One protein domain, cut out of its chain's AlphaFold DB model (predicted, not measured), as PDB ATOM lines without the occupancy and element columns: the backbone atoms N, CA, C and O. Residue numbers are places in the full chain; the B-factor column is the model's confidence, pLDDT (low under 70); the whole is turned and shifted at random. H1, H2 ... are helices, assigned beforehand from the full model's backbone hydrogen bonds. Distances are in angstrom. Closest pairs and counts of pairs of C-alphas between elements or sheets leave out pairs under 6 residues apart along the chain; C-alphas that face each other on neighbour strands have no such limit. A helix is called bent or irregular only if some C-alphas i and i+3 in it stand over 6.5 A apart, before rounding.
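This is residues 5 to 134 of the 195 residues of an uncharacterized protein of Flavobacterium sp. WWJ-16 (UniProt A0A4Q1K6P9). Helical hairpins follow one another along the long axis: H1 with H2 at one end, H3 with H4 crossing them in the middle, and H5, H6 and H7 as an up-and-down bundle at the other end, each running against the one before. The middle hairpin lies between the two end groups, and H1 and H2 stay apart from H5, H6 and H7. The printed part has 130 residues with seven named helices, H1 to H7 in order, and no named strand; its class is all helix. It is compact, with a radius of gyration of the C-alphas of 14.7 A, yet elongated, spanning 49 by 29 by 28 A.

H1, residues 5 to 27, and H2, residues 32 to 44, touch as a hairpin at a shallow tilt of 33 degrees, only just short of steep; their closest C-alphas, Gly 17 and Gly 35, are 3.8 A apart. H3, residues 46 to 61, and H4, residues 66 to 83, form a hairpin at a shallow tilt of 27 degrees, with C-alphas Phe 56 and Leu 73 closest at 6.2 A. H1, with residues 14 to 22 alone, touches H4 at a steep tilt of 67 degrees, only just short of about perpendicular; C-alphas Ala 18 and Met 72 are closest at 5.0 A. H2, with residues 39 to 44 alone, touches H4, with C-alphas Ser 43 and Ile 80 closest at 4.4 A. H5, residues 86 to 98, and H6, residues 102 to 117, form a hairpin at 36 degrees, only just steep, with C-alphas Ile 96 and Gly 104 closest at 4.7 A. H3 touches H6 at a steep tilt of 63 degrees, with C-alphas Met 57 and His 106 closest at 5.1 A. H7, residues 119 to 134, forms a hairpin with H6; C-alphas Gly 115 and Arg 122 are closest at 3.9 A. H5 and H7 are close but not clearly touching, with C-alphas Arg 97 and Trp 132 closest at 7.8 A. In H1, H2, H5 and H6 every O i to N i+4 pair is within hydrogen-bond range; in H3 10 of 12 are, in H4 12 of 14 and in H7 9 of 12.

H1 begins at C-alpha 5, (-5.933, 4.397, 2.282), and is 32.6 A long from first to last C-alpha. H3 measures 23.7 A, H4 25.5 A, H6 22.5 A and H7 24.3 A; H2 and H5 have 13 residues each. H4 has a kink of 25 degrees near residue 77, and H7 one of 27 degrees near residue 128. H3 and H7 are irregular: C-alphas 47 and 50 are 7.4 A apart, and C-alphas 131 and 134 are 7.9 A apart. H7 ends at C-alpha 134, (-12.474, -6.221, 37.935).

The two C-alphas farthest apart, those of Asp 29 and Thr 134, are 48.9 A apart. The printed part has no cut, and its six links between helices are tight. The mean pLDDT of the printed part is 93.9, and residue 30 is under 70.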
ATOM      1  N   THR A   5      -6.816   3.403   2.899       86.94
ATOM      2  CA  THR A   5      -5.933   4.397   2.282       86.94
ATOM      3  C   THR A   5      -5.457   5.453   3.279       86.94
ATOM      4  O   THR A   5      -4.258   5.696   3.356       86.94
ATOM      5  N   GLU A   6      -6.363   6.014   4.079       90.62
ATOM      6  CA  GLU A   6      -6.043   7.013   5.110       90.62
ATOM      7  C   GLU A   6      -5.127   6.423   6.186       90.62
ATOM      8  O   GLU A   6      -4.113   7.016   6.540       90.62
ATOM      9  N   TYR A   7      -5.433   5.209   6.662       94.50
ATOM     10  CA  TYR A   7      -4.585   4.516   7.637       94.50
ATOM     11  C   TYR A   7      -3.141   4.378   7.136       94.50
ATOM     12  O   TYR A   7      -2.198   4.680   7.865       94.50
ATOM     13  N   LEU A   8      -2.963   3.913   5.894       94.81
ATOM     14  CA  LEU A   8      -1.636   3.693   5.316       94.81
ATOM     15  C   LEU A   8      -0.876   5.005   5.113       94.81
ATOM     16  O   LEU A   8       0.325   5.047   5.363       94.81
ATOM     17  N   GLU A   9      -1.562   6.066   4.693       96.25
ATOM     18  CA  GLU A   9      -0.969   7.394   4.516       96.25
ATOM     19  C   GLU A   9      -0.414   7.937   5.837       96.25
ATOM     20  O   GLU A   9       0.783   8.216   5.937       96.25
ATOM     21  N   ILE A  10      -1.246   7.966   6.883       97.62
ATOM     22  CA  ILE A  10      -0.848   8.444   8.213       97.62
ATOM     23  C   ILE A  10       0.281   7.578   8.775       97.62
ATOM     24  O   ILE A  10       1.272   8.094   9.291       97.62
ATOM     25  N   TYR A  11       0.170   6.253   8.638       97.31
ATOM     26  CA  TYR A  11       1.208   5.323   9.072       97.31
ATOM     27  C   TYR A  11       2.562   5.639   8.429       97.31
ATOM     28  O   TYR A  11       3.578   5.732   9.122       97.31
ATOM     29  N   HIS A  12       2.592   5.822   7.107       97.31
ATOM     30  CA  HIS A  12       3.823   6.098   6.376       97.31
ATOM     31  C   HIS A  12       4.440   7.446   6.755       97.31
ATOM     32  O   HIS A  12       5.662   7.517   6.914       97.31
ATOM     33  N   GLU A  13       3.631   8.488   6.941       97.88
ATOM     34  CA  GLU A  13       4.131   9.791   7.384       97.88
ATOM     35  C   GLU A  13       4.711   9.716   8.803       97.88
ATOM     36  O   GLU A  13       5.884  10.042   8.993       97.88
ATOM     37  N   LEU A  14       3.969   9.187   9.782       97.94
ATOM     38  CA  LEU A  14       4.461   9.046  11.160       97.94
ATOM     39  C   LEU A  14       5.748   8.214  11.230       97.94
ATOM     40  O   LEU A  14       6.692   8.562  11.948       97.94
ATOM     41  N   ARG A  15       5.828   7.142  10.438       96.88
ATOM     42  CA  ARG A  15       7.030   6.310  10.330       96.88
ATOM     43  C   ARG A  15       8.206   7.063   9.698       96.88
ATOM     44  O   ARG A  15       9.356   6.793  10.046       96.88
ATOM     45  N   THR A  16       7.941   7.990   8.780       96.94
ATOM     46  CA  THR A  16       8.957   8.867   8.173       96.94
ATOM     47  C   THR A  16       9.497   9.855   9.200       96.94
ATOM     48  O   THR A  16      10.710   9.920   9.389       96.94
ATOM     49  N   GLY A  17       8.623  10.514   9.963       96.31
ATOM     50  CA  GLY A  17       9.058  11.400  11.045       96.31
ATOM     51  C   GLY A  17       9.849  10.660  12.132       96.31
ATOM     52  O   GLY A  17      10.900  11.126  12.565       96.31
ATOM     53  N   ALA A  18       9.428   9.443  12.499       96.06
ATOM     54  CA  ALA A  18      10.164   8.610  13.452       96.06
ATOM     55  C   ALA A  18      11.558   8.217  12.933       96.06
ATOM     56  O   ALA A  18      12.525   8.212  13.695       96.06
ATOM     57  N   LYS A  19      11.691   7.926  11.631       95.62
ATOM     58  CA  LYS A  19      12.994   7.676  10.994       95.62
ATOM     59  C   LYS A  19      13.899   8.900  11.076       95.62
ATOM     60  O   LYS A  19      15.078   8.732  11.369       95.62
ATOM     61  N   ALA A  20      13.360  10.098  10.853       93.81
ATOM     62  CA  ALA A  20      14.121  11.338  10.946       93.81
ATOM     63  C   ALA A  20      14.656  11.566  12.374       93.81
ATOM     64  O   ALA A  20      15.850  11.834  12.545       93.81
ATOM     65  N   PHE A  21      13.823  11.348  13.402       92.50
ATOM     66  CA  PHE A  21      14.257  11.379  14.805       92.50
ATOM     67  C   PHE A  21      15.350  10.348  15.101       92.50
ATOM     68  O   PHE A  21      16.394  10.702  15.649       92.50
ATOM     69  N   LEU A  22      15.145   9.091  14.698       92.25
ATOM     70  CA  LEU A  22      16.091   8.007  14.962       92.25
ATOM     71  C   LEU A  22      17.443   8.242  14.274       92.25
ATOM     72  O   LEU A  22      18.495   8.050  14.883       92.25
ATOM     73  N   GLN A  23      17.434   8.684  13.015       91.56
ATOM     74  CA  GLN A  23      18.655   9.032  12.286       91.56
ATOM     75  C   GLN A  23      19.391  10.187  12.961       91.56
ATOM     76  O   GLN A  23      20.612  10.138  13.110       91.56
ATOM     77  N   HIS A  24      18.665  11.208  13.423       88.38
ATOM     78  CA  HIS A  24      19.285  12.304  14.153       88.38
ATOM     79  C   HIS A  24      19.927  11.827  15.459       88.38
ATOM     80  O   HIS A  24      21.046  12.224  15.788       88.38
ATOM     81  N   GLU A  25      19.249  10.962  16.211       87.31
ATOM     82  CA  GLU A  25      19.790  10.399  17.446       87.31
ATOM     83  C   GLU A  25      21.094   9.631  17.188       87.31
ATOM     84  O   GLU A  25      22.085   9.860  17.889       87.31
ATOM     85  N   GLN A  26      21.108   8.785  16.153       87.81
ATOM     86  CA  GLN A  26      22.202   7.862  15.847       87.81
ATOM     87  C   GLN A  26      23.403   8.515  15.159       87.81
ATOM     88  O   GLN A  26      24.540   8.196  15.508       87.81
ATOM     89  N   THR A  27      23.183   9.392  14.176       85.12
ATOM     90  CA  THR A  27      24.268   9.922  13.328       85.12
ATOM     91  C   THR A  27      24.403  11.438  13.367       85.12
ATOM     92  O   THR A  27      25.383  11.957  12.850       85.12
ATOM     93  N   LYS A  28      23.465  12.160  14.000       81.88
ATOM     94  CA  LYS A  28      23.333  13.633  13.946       81.88
ATOM     95  C   LYS A  28      23.011  14.203  12.559       81.88
ATOM     96  O   LYS A  28      22.832  15.413  12.454       81.88
ATOM     97  N   ASP A  29      22.845  13.351  11.548       74.25
ATOM     98  CA  ASP A  29      22.535  13.763  10.172       74.25
ATOM     99  C   ASP A  29      21.025  13.814   9.878       74.25
ATOM    100  O   ASP A  29      20.613  14.380   8.870       74.25
ATOM    101  N   GLY A  30      20.187  13.223  10.736       66.44
ATOM    102  CA  GLY A  30      18.730  13.295  10.592       66.44
ATOM    103  C   GLY A  30      18.169  14.690  10.890       66.44
ATOM    104  O   GLY A  30      18.698  15.425  11.732       66.44
ATOM    105  N   SER A  31      17.068  15.047  10.226       82.62
ATOM    106  CA  SER A  31      16.362  16.310  10.457       82.62
ATOM    107  C   SER A  31      15.355  16.165  11.600       82.62
ATOM    108  O   SER A  31      14.260  15.644  11.409       82.62
ATOM    109  N   ILE A  32      15.696  16.666  12.799       87.50
ATOM    110  CA  ILE A  32      14.709  16.792  13.895       87.50
ATOM    111  C   ILE A  32      13.504  17.608  13.421       87.50
ATOM    112  O   ILE A  32      12.375  17.278  13.764       87.50
ATOM    113  N   ILE A  33      13.754  18.665  12.643       89.50
ATOM    114  CA  ILE A  33      12.720  19.591  12.175       89.50
ATOM    115  C   ILE A  33      11.682  18.847  11.334       89.50
ATOM    116  O   ILE A  33      10.500  18.989  11.597       89.50
ATOM    117  N   GLU A  34      12.115  17.988  10.408       91.88
ATOM    118  CA  GLU A  34      11.203  17.187   9.577       91.88
ATOM    119  C   GLU A  34      10.336  16.250  10.429       91.88
ATOM    120  O   GLU A  34       9.128  16.140  10.221       91.88
ATOM    121  N   GLY A  35      10.940  15.599  11.428       92.88
ATOM    122  CA  GLY A  35      10.195  14.773  12.375       92.88
ATOM    123  C   GLY A  35       9.157  15.583  13.154       92.88
ATOM    124  O   GLY A  35       8.009  15.158  13.254       92.88
ATOM    125  N   LEU A  36       9.532  16.754  13.673       94.44
ATOM    126  CA  LEU A  36       8.612  17.628  14.407       94.44
ATOM    127  C   LEU A  36       7.476  18.124  13.512       94.44
ATOM    128  O   LEU A  36       6.326  17.998  13.903       94.44
ATOM    129  N   GLU A  37       7.767  18.588  12.295       96.00
ATOM    130  CA  GLU A  37       6.754  19.075  11.350       96.00
ATOM    131  C   GLU A  37       5.680  18.016  11.052       96.00
ATOM    132  O   GLU A  37       4.487  18.327  11.037       96.00
ATOM    133  N   ILE A  38       6.083  16.753  10.863       96.75
ATOM    134  CA  ILE A  38       5.146  15.646  10.626       96.75
ATOM    135  C   ILE A  38       4.263  15.394  11.853       96.75
ATOM    136  O   ILE A  38       3.045  15.266  11.724       96.75
ATOM    137  N   TYR A  39       4.853  15.285  13.044       97.12
ATOM    138  CA  TYR A  39       4.090  14.951  14.250       97.12
ATOM    139  C   TYR A  39       3.234  16.125  14.737       97.12
ATOM    140  O   TYR A  39       2.112  15.895  15.189       97.12
ATOM    141  N   ASP A  40       3.707  17.362  14.584       96.25
ATOM    142  CA  ASP A  40       2.956  18.574  14.911       96.25
ATOM    143  C   ASP A  40       1.727  18.706  14.005       96.25
ATOM    144  O   ASP A  40       0.627  18.896  14.527       96.25
ATOM    145  N   LYS A  41       1.867  18.473  12.688       96.81
ATOM    146  CA  LYS A  41       0.732  18.403  11.743       96.81
ATOM    147  C   LYS A  41      -0.360  17.468  12.265       96.81
ATOM    148  O   LYS A  41      -1.520  17.863  12.347       96.81
ATOM    149  N   TYR A  42       0.001  16.242  12.643       97.44
ATOM    150  CA  TYR A  42      -0.979  15.280  13.151       97.44
ATOM    151  C   TYR A  42      -1.470  15.591  14.558       97.44
ATOM    152  O   TYR A  42      -2.562  15.158  14.897       97.44
ATOM    153  N   SER A  43      -0.725  16.342  15.369       96.06
ATOM    154  CA  SER A  43      -1.190  16.791  16.686       96.06
ATOM    155  C   SER A  43      -2.319  17.826  16.600       96.06
ATOM    156  O   SER A  43      -3.104  17.961  17.538       96.06
ATOM    157  N   GLU A  44      -2.434  18.535  15.474       95.62
ATOM    158  CA  GLU A  44      -3.472  19.543  15.235       95.62
ATOM    159  C   GLU A  44      -4.738  18.965  14.572       95.62
ATOM    160  O   GLU A  44      -5.795  19.595  14.609       95.62
ATOM    161  N   GLN A  45      -4.663  17.755  14.006       95.25
ATOM    162  CA  GLN A  45      -5.734  17.112  13.231       95.25
ATOM    163  C   GLN A  45      -6.484  16.054  14.053       95.25
ATOM    164  O   GLN A  45      -6.263  14.844  13.925       95.25
ATOM    165  N   GLN A  46      -7.373  16.514  14.934       93.19
ATOM    166  CA  GLN A  46      -8.096  15.664  15.891       93.19
ATOM    167  C   GLN A  46      -8.916  14.539  15.244       93.19
ATOM    168  O   GLN A  46      -9.096  13.476  15.845       93.19
ATOM    169  N   GLU A  47      -9.400  14.741  14.019       94.00
ATOM    170  CA  GLU A  47     -10.156  13.754  13.247       94.00
ATOM    171  C   GLU A  47      -9.388  12.440  13.037       94.00
ATOM    172  O   GLU A  47      -9.999  11.375  12.941       94.00
ATOM    173  N   HIS A  48      -8.053  12.489  13.047       96.31
ATOM    174  CA  HIS A  48      -7.194  11.338  12.790       96.31
ATOM    175  C   HIS A  48      -6.784  10.575  14.055       96.31
ATOM    176  O   HIS A  48      -6.179   9.507  13.960       96.31
ATOM    177  N   PHE A  49      -7.106  11.059  15.256       96.88
ATOM    178  CA  PHE A  49      -6.547  10.500  16.493       96.88
ATOM    179  C   PHE A  49      -6.974   9.053  16.759       96.88
ATOM    180  O   PHE A  49      -6.176   8.259  17.259       96.88
ATOM    181  N   ASN A  50      -8.195   8.670  16.380       96.69
ATOM    182  CA  ASN A  50      -8.630   7.275  16.485       96.69
ATOM    183  C   ASN A  50      -7.821   6.377  15.536       96.69
ATOM    184  O   ASN A  50      -7.388   5.294  15.929       96.69
ATOM    185  N   THR A  51      -7.535   6.848  14.320       97.31
ATOM    186  CA  THR A  51      -6.651   6.157  13.370       97.31
ATOM    187  C   THR A  51      -5.227   6.055  13.916       97.31
ATOM    188  O   THR A  51      -4.622   4.987  13.866       97.31
ATOM    189  N   ILE A  52      -4.709   7.117  14.532       97.94
ATOM    190  CA  ILE A  52      -3.384   7.133  15.168       97.94
ATOM    191  C   ILE A  52      -3.329   6.171  16.362       97.94
ATOM    192  O   ILE A  52      -2.337   5.467  16.537       97.94
ATOM    193  N   SER A  53      -4.405   6.060  17.140       97.75
ATOM    194  CA  SER A  53      -4.533   5.057  18.205       97.75
ATOM    195  C   SER A  53      -4.452   3.633  17.651       97.75
ATOM    196  O   SER A  53      -3.785   2.772  18.224       97.75
ATOM    197  N   LEU A  54      -5.106   3.373  16.516       97.12
ATOM    198  CA  LEU A  54      -5.035   2.082  15.826       97.12
ATOM    199  C   LEU A  54      -3.627   1.788  15.307       97.12
ATOM    200  O   LEU A  54      -3.143   0.670  15.485       97.12
ATOM    201  N   ILE A  55      -2.961   2.794  14.736       97.50
ATOM    202  CA  ILE A  55      -1.561   2.715  14.310       97.50
ATOM    203  C   ILE A  55      -0.658   2.388  15.498       97.50
ATOM    204  O   ILE A  55       0.138   1.457  15.403       97.50
ATOM    205  N   PHE A  56      -0.809   3.087  16.628       97.44
ATOM    206  CA  PHE A  56      -0.041   2.808  17.840       97.44
ATOM    207  C   PHE A  56      -0.201   1.343  18.256       97.44
ATOM    208  O   PHE A  56       0.784   0.654  18.502       97.44
ATOM    209  N   MET A  57      -1.439   0.843  18.313       96.81
ATOM    210  CA  MET A  57      -1.704  -0.538  18.719       96.81
ATOM    211  C   MET A  57      -1.086  -1.561  17.763       96.81
ATOM    212  O   MET A  57      -0.540  -2.563  18.222       96.81
ATOM    213  N   ALA A  58      -1.163  -1.320  16.453       95.25
ATOM    214  CA  ALA A  58      -0.570  -2.197  15.449       95.25
ATOM    215  C   ALA A  58       0.964  -2.182  15.511       95.25
ATOM    216  O   ALA A  58       1.594  -3.238  15.492       95.25
ATOM    217  N   GLU A  59       1.562  -1.000  15.648       95.31
ATOM    218  CA  GLU A  59       3.012  -0.819  15.733       95.31
ATOM    219  C   GLU A  59       3.568  -1.415  17.039       95.31
ATOM    220  O   GLU A  59       4.607  -2.068  17.031       95.31
ATOM    221  N   ASN A  60       2.836  -1.318  18.153       92.75
ATOM    222  CA  ASN A  60       3.203  -1.952  19.426       92.75
ATOM    223  C   ASN A  60       3.160  -3.493  19.366       92.75
ATOM    224  O   ASN A  60       3.867  -4.168  20.115       92.75
ATOM    225  N   ALA A  61       2.367  -4.063  18.456       91.06
ATOM    226  CA  ALA A  61       2.345  -5.501  18.195       91.06
ATOM    227  C   ALA A  61       3.483  -5.965  17.263       91.06
ATOM    228  O   ALA A  61       3.755  -7.166  17.177       91.06
ATOM    229  N   ALA A  62       4.154  -5.045  16.561       88.69
ATOM    230  CA  ALA A  62       5.206  -5.375  15.609       88.69
ATOM    231  C   ALA A  62       6.494  -5.830  16.318       88.69
ATOM    232  O   ALA A  62       6.957  -5.235  17.297       88.69
ATOM    233  N   THR A  63       7.106  -6.899  15.805       80.62
ATOM    234  CA  THR A  63       8.328  -7.496  16.372       80.62
ATOM    235  C   THR A  63       9.617  -7.006  15.717       80.62
ATOM    236  O   THR A  63      10.703  -7.260  16.237       80.62
ATOM    237  N   GLU A  64       9.518  -6.332  14.575       85.25
ATOM    238  CA  GLU A  64      10.658  -5.901  13.761       85.25
ATOM    239  C   GLU A  64      11.040  -4.439  14.049       85.25
ATOM    240  O   GLU A  64      10.260  -3.684  14.619       85.25
ATOM    241  N   GLU A  65      12.272  -4.048  13.697       87.69
ATOM    242  CA  GLU A  65      12.788  -2.667  13.806       87.69
ATOM    243  C   GLU A  65      12.569  -1.978  15.171       87.69
ATOM    244  O   GLU A  65      12.224  -0.798  15.237       87.69
ATOM    245  N   LYS A  66      12.844  -2.692  16.274       90.50
ATOM    246  CA  LYS A  66      12.629  -2.206  17.651       90.50
ATOM    247  C   LYS A  66      13.005  -0.729  17.891       90.50
ATOM    248  O   LYS A  66      12.162  -0.030  18.441       90.50
ATOM    249  N   PRO A  67      14.198  -0.223  17.505       93.19
ATOM    250  CA  PRO A  67      14.539   1.178  17.750       93.19
ATOM    251  C   PRO A  67      13.564   2.148  17.084       93.19
ATOM    252  O   PRO A  67      13.100   3.078  17.727       93.19
ATOM    253  N   LEU A  68      13.201   1.899  15.823       94.25
ATOM    254  CA  LEU A  68      12.280   2.767  15.102       94.25
ATOM    255  C   LEU A  68      10.869   2.698  15.673       94.25
ATOM    256  O   LEU A  68      10.229   3.732  15.851       94.25
ATOM    257  N   ARG A  69      10.401   1.484  15.962       94.81
ATOM    258  CA  ARG A  69       9.109   1.252  16.597       94.81
ATOM    259  C   ARG A  69       9.022   2.017  17.916       94.81
ATOM    260  O   ARG A  69       8.089   2.782  18.125       94.81
ATOM    261  N   ASP A  70      10.019   1.863  18.786       94.00
ATOM    262  CA  ASP A  70      10.049   2.523  20.092       94.00
ATOM    263  C   ASP A  70      10.089   4.063  19.931       94.00
ATOM    264  O   ASP A  70       9.362   4.763  20.641       94.00
ATOM    265  N   THR A  71      10.836   4.595  18.950       95.31
ATOM    266  CA  THR A  71      10.816   6.028  18.591       95.31
ATOM    267  C   THR A  71       9.430   6.489  18.137       95.31
ATOM    268  O   THR A  71       8.954   7.527  18.592       95.31
ATOM    269  N   MET A  72       8.762   5.726  17.269       96.88
ATOM    270  CA  MET A  72       7.433   6.058  16.753       96.88
ATOM    271  C   MET A  72       6.381   6.056  17.865       96.88
ATOM    272  O   MET A  72       5.646   7.028  18.017       96.88
ATOM    273  N   LEU A  73       6.341   5.009  18.696       96.44
ATOM    274  CA  LEU A  73       5.417   4.920  19.830       96.44
ATOM    275  C   LEU A  73       5.642   6.061  20.830       96.44
ATOM    276  O   LEU A  73       4.679   6.650  21.331       96.44
ATOM    277  N   HIS A  74       6.906   6.401  21.106       95.25
ATOM    278  CA  HIS A  74       7.250   7.520  21.977       95.25
ATOM    279  C   HIS A  74       6.772   8.855  21.398       95.25
ATOM    280  O   HIS A  74       6.092   9.600  22.096       95.25
ATOM    281  N   ALA A  75       7.062   9.133  20.125       96.19
ATOM    282  CA  ALA A  75       6.671  10.377  19.473       96.19
ATOM    283  C   ALA A  75       5.142  10.527  19.370       96.19
ATOM    284  O   ALA A  75       4.616  11.599  19.668       96.19
ATOM    285  N   ILE A  76       4.413   9.445  19.052       97.88
ATOM    286  CA  ILE A  76       2.942   9.440  19.071       97.88
ATOM    287  C   ILE A  76       2.442   9.823  20.466       97.88
ATOM    288  O   ILE A  76       1.616  10.721  20.594       97.88
ATOM    289  N   THR A  77       2.960   9.180  21.515       96.00
ATOM    290  CA  THR A  77       2.507   9.422  22.895       96.00
ATOM    291  C   THR A  77       2.838  10.841  23.362       96.00
ATOM    292  O   THR A  77       1.986  11.521  23.927       96.00
ATOM    293  N   ALA A  78       4.074  11.289  23.140       93.81
ATOM    294  CA  ALA A  78       4.590  12.535  23.695       93.81
ATOM    295  C   ALA A  78       4.057  13.777  22.971       93.81
ATOM    296  O   ALA A  78       3.747  14.772  23.620       93.81
ATOM    297  N   ILE A  79       3.951  13.723  21.639       95.06
ATOM    298  CA  ILE A  79       3.579  14.883  20.822       95.06
ATOM    299  C   ILE A  79       2.066  14.886  20.604       95.06
ATOM    300  O   ILE A  79       1.366  15.785  21.067       95.06
ATOM    301  N   ILE A  80       1.540  13.834  19.976       96.94
ATOM    302  CA  ILE A  80       0.128  13.758  19.575       96.94
ATOM    303  C   ILE A  80      -0.756  13.430  20.784       96.94
ATOM    304  O   ILE A  80      -1.781  14.073  21.004       96.94
ATOM    305  N   GLY A  81      -0.330  12.476  21.616       93.94
ATOM    306  CA  GLY A  81      -1.046  12.034  22.814       93.94
ATOM    307  C   GLY A  81      -1.368  13.166  23.791       93.94
ATOM    308  O   GLY A  81      -2.416  13.149  24.432       93.94
ATOM    309  N   SER A  82      -0.530  14.207  23.837       90.94
ATOM    310  CA  SER A  82      -0.757  15.401  24.661       90.94
ATOM    311  C   SER A  82      -2.045  16.163  24.316       90.94
ATOM    312  O   SER A  82      -2.553  16.910  25.149       90.94
ATOM    313  N   LYS A  83      -2.582  15.976  23.104       95.38
ATOM    314  CA  LYS A  83      -3.766  16.672  22.587       95.38
ATOM    315  C   LYS A  83      -5.049  15.849  22.670       95.38
ATOM    316  O   LYS A  83      -6.098  16.348  22.266       95.38
ATOM    317  N   TYR A  84      -4.976  14.601  23.140       95.81
ATOM    318  CA  TYR A  84      -6.140  13.717  23.204       95.81
ATOM    319  C   TYR A  84      -7.228  14.313  24.095       95.81
ATOM    320  O   TYR A  84      -6.947  14.841  25.170       95.81
ATOM    321  N   GLN A  85      -8.473  14.208  23.640       93.31
ATOM    322  CA  GLN A  85      -9.650  14.646  24.376       93.31
ATOM    323  C   GLN A  85     -10.482  13.437  24.803       93.31
ATOM    324  O   GLN A  85     -10.176  12.283  24.488       93.31
ATOM    325  N   LYS A  86     -11.546  13.715  25.555       92.19
ATOM    326  CA  LYS A  86     -12.407  12.697  26.151       92.19
ATOM    327  C   LYS A  86     -12.957  11.721  25.108       92.19
ATOM    328  O   LYS A  86     -12.981  10.523  25.357       92.19
ATOM    329  N   GLU A  87     -13.339  12.199  23.928       92.81
ATOM    330  CA  GLU A  87     -13.910  11.376  22.861       92.81
ATOM    331  C   GLU A  87     -12.934  10.291  22.370       92.81
ATOM    332  O   GLU A  87     -13.335   9.153  22.113       92.81
ATOM    333  N   GLN A  88     -11.642  10.612  22.259       95.19
ATOM    334  CA  GLN A  88     -10.613   9.650  21.847       95.19
ATOM    335  C   GLN A  88     -10.252   8.677  22.976       95.19
ATOM    336  O   GLN A  88      -9.945   7.510  22.722       95.19
ATOM    337  N   LEU A  89     -10.324   9.130  24.229       96.88
ATOM    338  CA  LEU A  89     -10.170   8.258  25.393       96.88
ATOM    339  C   LEU A  89     -11.312   7.237  25.451       96.88
ATOM    340  O   LEU A  89     -11.046   6.041  25.538       96.88
ATOM    341  N   GLU A  90     -12.562   7.664  25.259       97.12
ATOM    342  CA  GLU A  90     -13.732   6.776  25.209       97.12
ATOM    343  C   GLU A  90     -13.626   5.719  24.091       97.12
ATOM    344  O   GLU A  90     -14.069   4.574  24.255       97.12
ATOM    345  N   PHE A  91     -13.007   6.067  22.956       97.56
ATOM    346  CA  PHE A  91     -12.702   5.113  21.888       97.56
ATOM    347  C   PHE A  91     -11.760   3.998  22.370       97.56
ATOM    348  O   PHE A  91     -12.060   2.815  22.172       97.56
ATOM    349  N   LEU A  92     -10.664   4.350  23.048       98.06
ATOM    350  CA  LEU A  92      -9.728   3.381  23.629       98.06
ATOM    351  C   LEU A  92     -10.393   2.543  24.728       98.06
ATOM    352  O   LEU A  92     -10.301   1.316  24.707       98.06
ATOM    353  N   GLU A  93     -11.137   3.172  25.637       98.25
ATOM    354  CA  GLU A  93     -11.871   2.499  26.714       98.25
ATOM    355  C   GLU A  93     -12.854   1.454  26.195       98.25
ATOM    356  O   GLU A  93     -13.026   0.383  26.786       98.25
ATOM    357  N   LYS A  94     -13.534   1.748  25.084       97.88
ATOM    358  CA  LYS A  94     -14.418   0.784  24.432       97.88
ATOM    359  C   LYS A  94     -13.635  -0.459  24.016       97.88
ATOM    360  O   LYS A  94     -14.054  -1.557  24.374       97.88
ATOM    361  N   ILE A  95     -12.499  -0.294  23.337       97.69
ATOM    362  CA  ILE A  95     -11.649  -1.411  22.902       97.69
ATOM    363  C   ILE A  95     -11.158  -2.211  24.115       97.69
ATOM    364  O   ILE A  95     -11.319  -3.429  24.138       97.69
ATOM    365  N   ILE A  96     -10.649  -1.543  25.156       98.12
ATOM    366  CA  ILE A  96     -10.133  -2.177  26.385       98.12
ATOM    367  C   ILE A  96     -11.199  -3.044  27.070       98.12
ATOM    368  O   ILE A  96     -10.924  -4.168  27.516       98.12
ATOM    369  N   ARG A  97     -12.435  -2.535  27.159       95.62
ATOM    370  CA  ARG A  97     -13.553  -3.254  27.781       95.62
ATOM    371  C   ARG A  97     -13.984  -4.452  26.949       95.62
ATOM    372  O   ARG A  97     -14.161  -5.536  27.504       95.62
ATOM    373  N   THR A  98     -14.148  -4.269  25.640       95.38
ATOM    374  CA  THR A  98     -14.764  -5.286  24.780       95.38
ATOM    375  C   THR A  98     -13.789  -6.334  24.256       95.38
ATOM    376  O   THR A  98     -14.215  -7.440  23.932       95.38
ATOM    377  N   GLU A  99     -12.497  -6.025  24.167       94.25
ATOM    378  CA  GLU A  99     -11.499  -6.914  23.575       94.25
ATOM    379  C   GLU A  99     -10.538  -7.457  24.638       94.25
ATOM    380  O   GLU A  99      -9.719  -6.732  25.191       94.25
ATOM    381  N   LYS A 100     -10.597  -8.768  24.902       91.38
ATOM    382  CA  LYS A 100      -9.648  -9.480  25.787       91.38
ATOM    383  C   LYS A 100      -8.505 -10.144  25.011       91.38
ATOM    384  O   LYS A 100      -7.976 -11.178  25.404       91.38
ATOM    385  N   THR A 101      -8.179  -9.567  23.860       92.75
ATOM    386  CA  THR A 101      -7.158 -10.021  22.910       92.75
ATOM    387  C   THR A 101      -5.888  -9.170  23.061       92.75
ATOM    388  O   THR A 101      -5.917  -8.152  23.759       92.75
ATOM    389  N   PRO A 102      -4.777  -9.503  22.372       93.88
ATOM    390  CA  PRO A 102      -3.601  -8.632  22.333       93.88
ATOM    391  C   PRO A 102      -3.920  -7.188  21.924       93.88
ATOM    392  O   PRO A 102      -3.362  -6.262  22.500       93.88
ATOM    393  N   ARG A 103      -4.879  -6.972  21.012       94.12
ATOM    394  CA  ARG A 103      -5.322  -5.622  20.626       94.12
ATOM    395  C   ARG A 103      -5.868  -4.832  21.817       94.12
ATOM    396  O   ARG A 103      -5.467  -3.692  22.013       94.12
ATOM    397  N   GLY A 104      -6.707  -5.450  22.648       96.50
ATOM    398  CA  GLY A 104      -7.193  -4.833  23.886       96.50
ATOM    399  C   GLY A 104      -6.091  -4.558  24.913       96.50
ATOM    400  O   GLY A 104      -6.163  -3.567  25.638       96.50
ATOM    401  N   ASN A 105      -5.041  -5.386  24.953       97.56
ATOM    402  CA  ASN A 105      -3.865  -5.138  25.795       97.56
ATOM    403  C   ASN A 105      -3.051  -3.938  25.285       97.56
ATOM    404  O   ASN A 105      -2.659  -3.093  26.083       97.56
ATOM    405  N   HIS A 106      -2.830  -3.825  23.973       97.50
ATOM    406  CA  HIS A 106      -2.127  -2.682  23.380       97.50
ATOM    407  C   HIS A 106      -2.930  -1.381  23.494       97.50
ATOM    408  O   HIS A 106      -2.332  -0.323  23.678       97.50
ATOM    409  N   ALA A 107      -4.265  -1.456  23.439       98.12
ATOM    410  CA  ALA A 107      -5.141  -0.323  23.730       98.12
ATOM    411  C   ALA A 107      -4.929   0.176  25.164       98.12
ATOM    412  O   ALA A 107      -4.746   1.371  25.379       98.12
ATOM    413  N   LEU A 108      -4.905  -0.746  26.136       98.44
ATOM    414  CA  LEU A 108      -4.666  -0.415  27.540       98.44
ATOM    415  C   LEU A 108      -3.248   0.122  27.765       98.44
ATOM    416  O   LEU A 108      -3.091   1.085  28.505       98.44
ATOM    417  N   ASP A 109      -2.232  -0.447  27.108       97.88
ATOM    418  CA  ASP A 109      -0.855   0.066  27.172       97.88
ATOM    419  C   ASP A 109      -0.806   1.518  26.706       97.88
ATOM    420  O   ASP A 109      -0.274   2.373  27.408       97.88
ATOM    421  N   TYR A 110      -1.423   1.820  25.563       98.12
ATOM    422  CA  TYR A 110      -1.453   3.185  25.058       98.12
ATOM    423  C   TYR A 110      -2.205   4.129  25.999       98.12
ATOM    424  O   TYR A 110      -1.690   5.184  26.361       98.12
ATOM    425  N   TYR A 111      -3.387   3.716  26.453       98.25
ATOM    426  CA  TYR A 111      -4.220   4.484  27.371       98.25
ATOM    427  C   TYR A 111      -3.476   4.820  28.674       98.25
ATOM    428  O   TYR A 111      -3.458   5.970  29.093       98.25
ATOM    429  N   LEU A 112      -2.762   3.860  29.273       97.75
ATOM    430  CA  LEU A 112      -1.955   4.094  30.477       97.75
ATOM    431  C   LEU A 112      -0.744   5.005  30.209       97.75
ATOM    432  O   LEU A 112      -0.432   5.862  31.038       97.75
ATOM    433  N   ARG A 113      -0.089   4.883  29.043       96.62
ATOM    434  CA  ARG A 113       1.002   5.788  28.634       96.62
ATOM    435  C   ARG A 113       0.537   7.231  28.518       96.62
ATOM    436  O   ARG A 113       1.257   8.117  28.972       96.62
ATOM    437  N   LEU A 114      -0.651   7.477  27.965       96.62
ATOM    438  CA  LEU A 114      -1.204   8.831  27.863       96.62
ATOM    439  C   LEU A 114      -1.291   9.501  29.242       96.62
ATOM    440  O   LEU A 114      -0.859  10.639  29.396       96.62
ATOM    441  N   GLY A 115      -1.745   8.781  30.269       93.94
ATOM    442  CA  GLY A 115      -1.849   9.315  31.634       93.94
ATOM    443  C   GLY A 115      -0.501   9.453  32.337       93.94
ATOM    444  O   GLY A 115      -0.334  10.285  33.234       93.94
ATOM    445  N   ALA A 116       0.471   8.619  31.966       91.25
ATOM    446  CA  ALA A 116       1.835   8.739  32.463       91.25
ATOM    447  C   ALA A 116       2.512  10.009  31.925       91.25
ATOM    448  O   ALA A 116       3.200  10.697  32.676       91.25
ATOM    449  N   TYR A 117       2.286  10.326  30.646       88.81
ATOM    450  CA  TYR A 117       2.872  11.485  29.967       88.81
ATOM    451  C   TYR A 117       2.123  12.789  30.243       88.81
ATOM    452  O   TYR A 117       2.751  13.844  30.277       88.81
ATOM    453  N   ASN A 118       0.803  12.734  30.433       88.25
ATOM    454  CA  ASN A 118      -0.034  13.918  30.582       88.25
ATOM    455  C   ASN A 118      -0.836  13.878  31.889       88.25
ATOM    456  O   ASN A 118      -1.744  13.062  32.065       88.25
ATOM    457  N   GLU A 119      -0.518  14.801  32.798       88.00
ATOM    458  CA  GLU A 119      -1.185  14.910  34.097       88.00
ATOM    459  C   GLU A 119      -2.680  15.224  33.967       88.00
ATOM    460  O   GLU A 119      -3.467  14.746  34.782       88.00
ATOM    461  N   GLU A 120      -3.078  15.969  32.932       89.75
ATOM    462  CA  GLU A 120      -4.475  16.351  32.693       89.75
ATOM    463  C   GLU A 120      -5.344  15.146  32.310       89.75
ATOM    464  O   GLU A 120      -6.525  15.106  32.645       89.75
ATOM    465  N   LEU A 121      -4.758  14.135  31.654       92.81
ATOM    466  CA  LEU A 121      -5.456  12.897  31.275       92.81
ATOM    467  C   LEU A 121      -5.424  11.848  32.395       92.81
ATOM    468  O   LEU A 121      -6.246  10.930  32.419       92.81
ATOM    469  N   ARG A 122      -4.464  11.962  33.320       92.69
ATOM    470  CA  ARG A 122      -4.170  10.944  34.335       92.69
ATOM    471  C   ARG A 122      -5.368  10.628  35.223       92.69
ATOM    472  O   ARG A 122      -5.616   9.455  35.477       92.69
ATOM    473  N   SER A 123      -6.093  11.639  35.697       91.19
ATOM    474  CA  SER A 123      -7.259  11.437  36.570       91.19
ATOM    475  C   SER A 123      -8.327  10.592  35.878       91.19
ATOM    476  O   SER A 123      -8.716   9.556  36.402       91.19
ATOM    477  N   HIS A 124      -8.698  10.968  34.655       94.25
ATOM    478  CA  HIS A 124      -9.669  10.243  33.842       94.25
ATOM    479  C   HIS A 124      -9.259   8.782  33.605       94.25
ATOM    480  O   HIS A 124     -10.058   7.867  33.794       94.25
ATOM    481  N   ILE A 125      -7.987   8.555  33.266       96.12
ATOM    482  CA  ILE A 125      -7.449   7.210  33.035       96.12
ATOM    483  C   ILE A 125      -7.521   6.345  34.295       96.12
ATOM    484  O   ILE A 125      -7.826   5.153  34.228       96.12
ATOM    485  N   ILE A 126      -7.241   6.935  35.453       95.25
ATOM    486  CA  ILE A 126      -7.268   6.230  36.733       95.25
ATOM    487  C   ILE A 126      -8.703   5.957  37.177       95.25
ATOM    488  O   ILE A 126      -8.969   4.853  37.650       95.25
ATOM    489  N   ASP A 127      -9.627   6.891  36.962       94.56
ATOM    490  CA  ASP A 127     -11.053   6.681  37.223       94.56
ATOM    491  C   ASP A 127     -11.586   5.492  36.411       94.56
ATOM    492  O   ASP A 127     -12.230   4.600  36.969       94.56
ATOM    493  N   PHE A 128     -11.225   5.406  35.127       96.31
ATOM    494  CA  PHE A 128     -11.555   4.253  34.289       96.31
ATOM    495  C   PHE A 128     -10.977   2.944  34.849       96.31
ATOM    496  O   PHE A 128     -11.675   1.931  34.915       96.31
ATOM    497  N   VAL A 129      -9.712   2.941  35.286       96.19
ATOM    498  CA  VAL A 129      -9.093   1.757  35.904       96.19
ATOM    499  C   VAL A 129      -9.835   1.352  37.177       96.19
ATOM    500  O   VAL A 129     -10.159   0.178  37.339       96.19
ATOM    501  N   VAL A 130     -10.123   2.299  38.069       93.62
ATOM    502  CA  VAL A 130     -10.846   2.053  39.324       93.62
ATOM    503  C   VAL A 130     -12.219   1.441  39.055       93.62
ATOM    504  O   VAL A 130     -12.605   0.488  39.733       93.62
ATOM    505  N   GLU A 131     -12.939   1.948  38.058       93.44
ATOM    506  CA  GLU A 131     -14.272   1.462  37.709       93.44
ATOM    507  C   GLU A 131     -14.231   0.064  37.066       93.44
ATOM    508  O   GLU A 131     -15.079  -0.780  37.363       93.44
ATOM    509  N   TRP A 132     -13.238  -0.215  36.213       94.50
ATOM    510  CA  TRP A 132     -13.278  -1.372  35.311       94.50
ATOM    511  C   TRP A 132     -12.269  -2.486  35.599       94.50
ATOM    512  O   TRP A 132     -12.400  -3.548  34.979       94.50
ATOM    513  N   TYR A 133     -11.311  -2.330  36.522       93.62
ATOM    514  CA  TYR A 133     -10.233  -3.320  36.711       93.62
ATOM    515  C   TYR A 133     -10.748  -4.739  36.989       93.62
ATOM    516  O   TYR A 133     -10.138  -5.714  36.562       93.62
ATOM    517  N   THR A 134     -11.897  -4.895  37.648       92.00
ATOM    518  CA  THR A 134     -12.474  -6.221  37.935       92.00
ATOM    519  C   THR A 134     -12.867  -6.994  36.670       92.00
ATOM    520  O   THR A 134     -12.954  -8.221  36.689       92.00
TER     521      THR A 134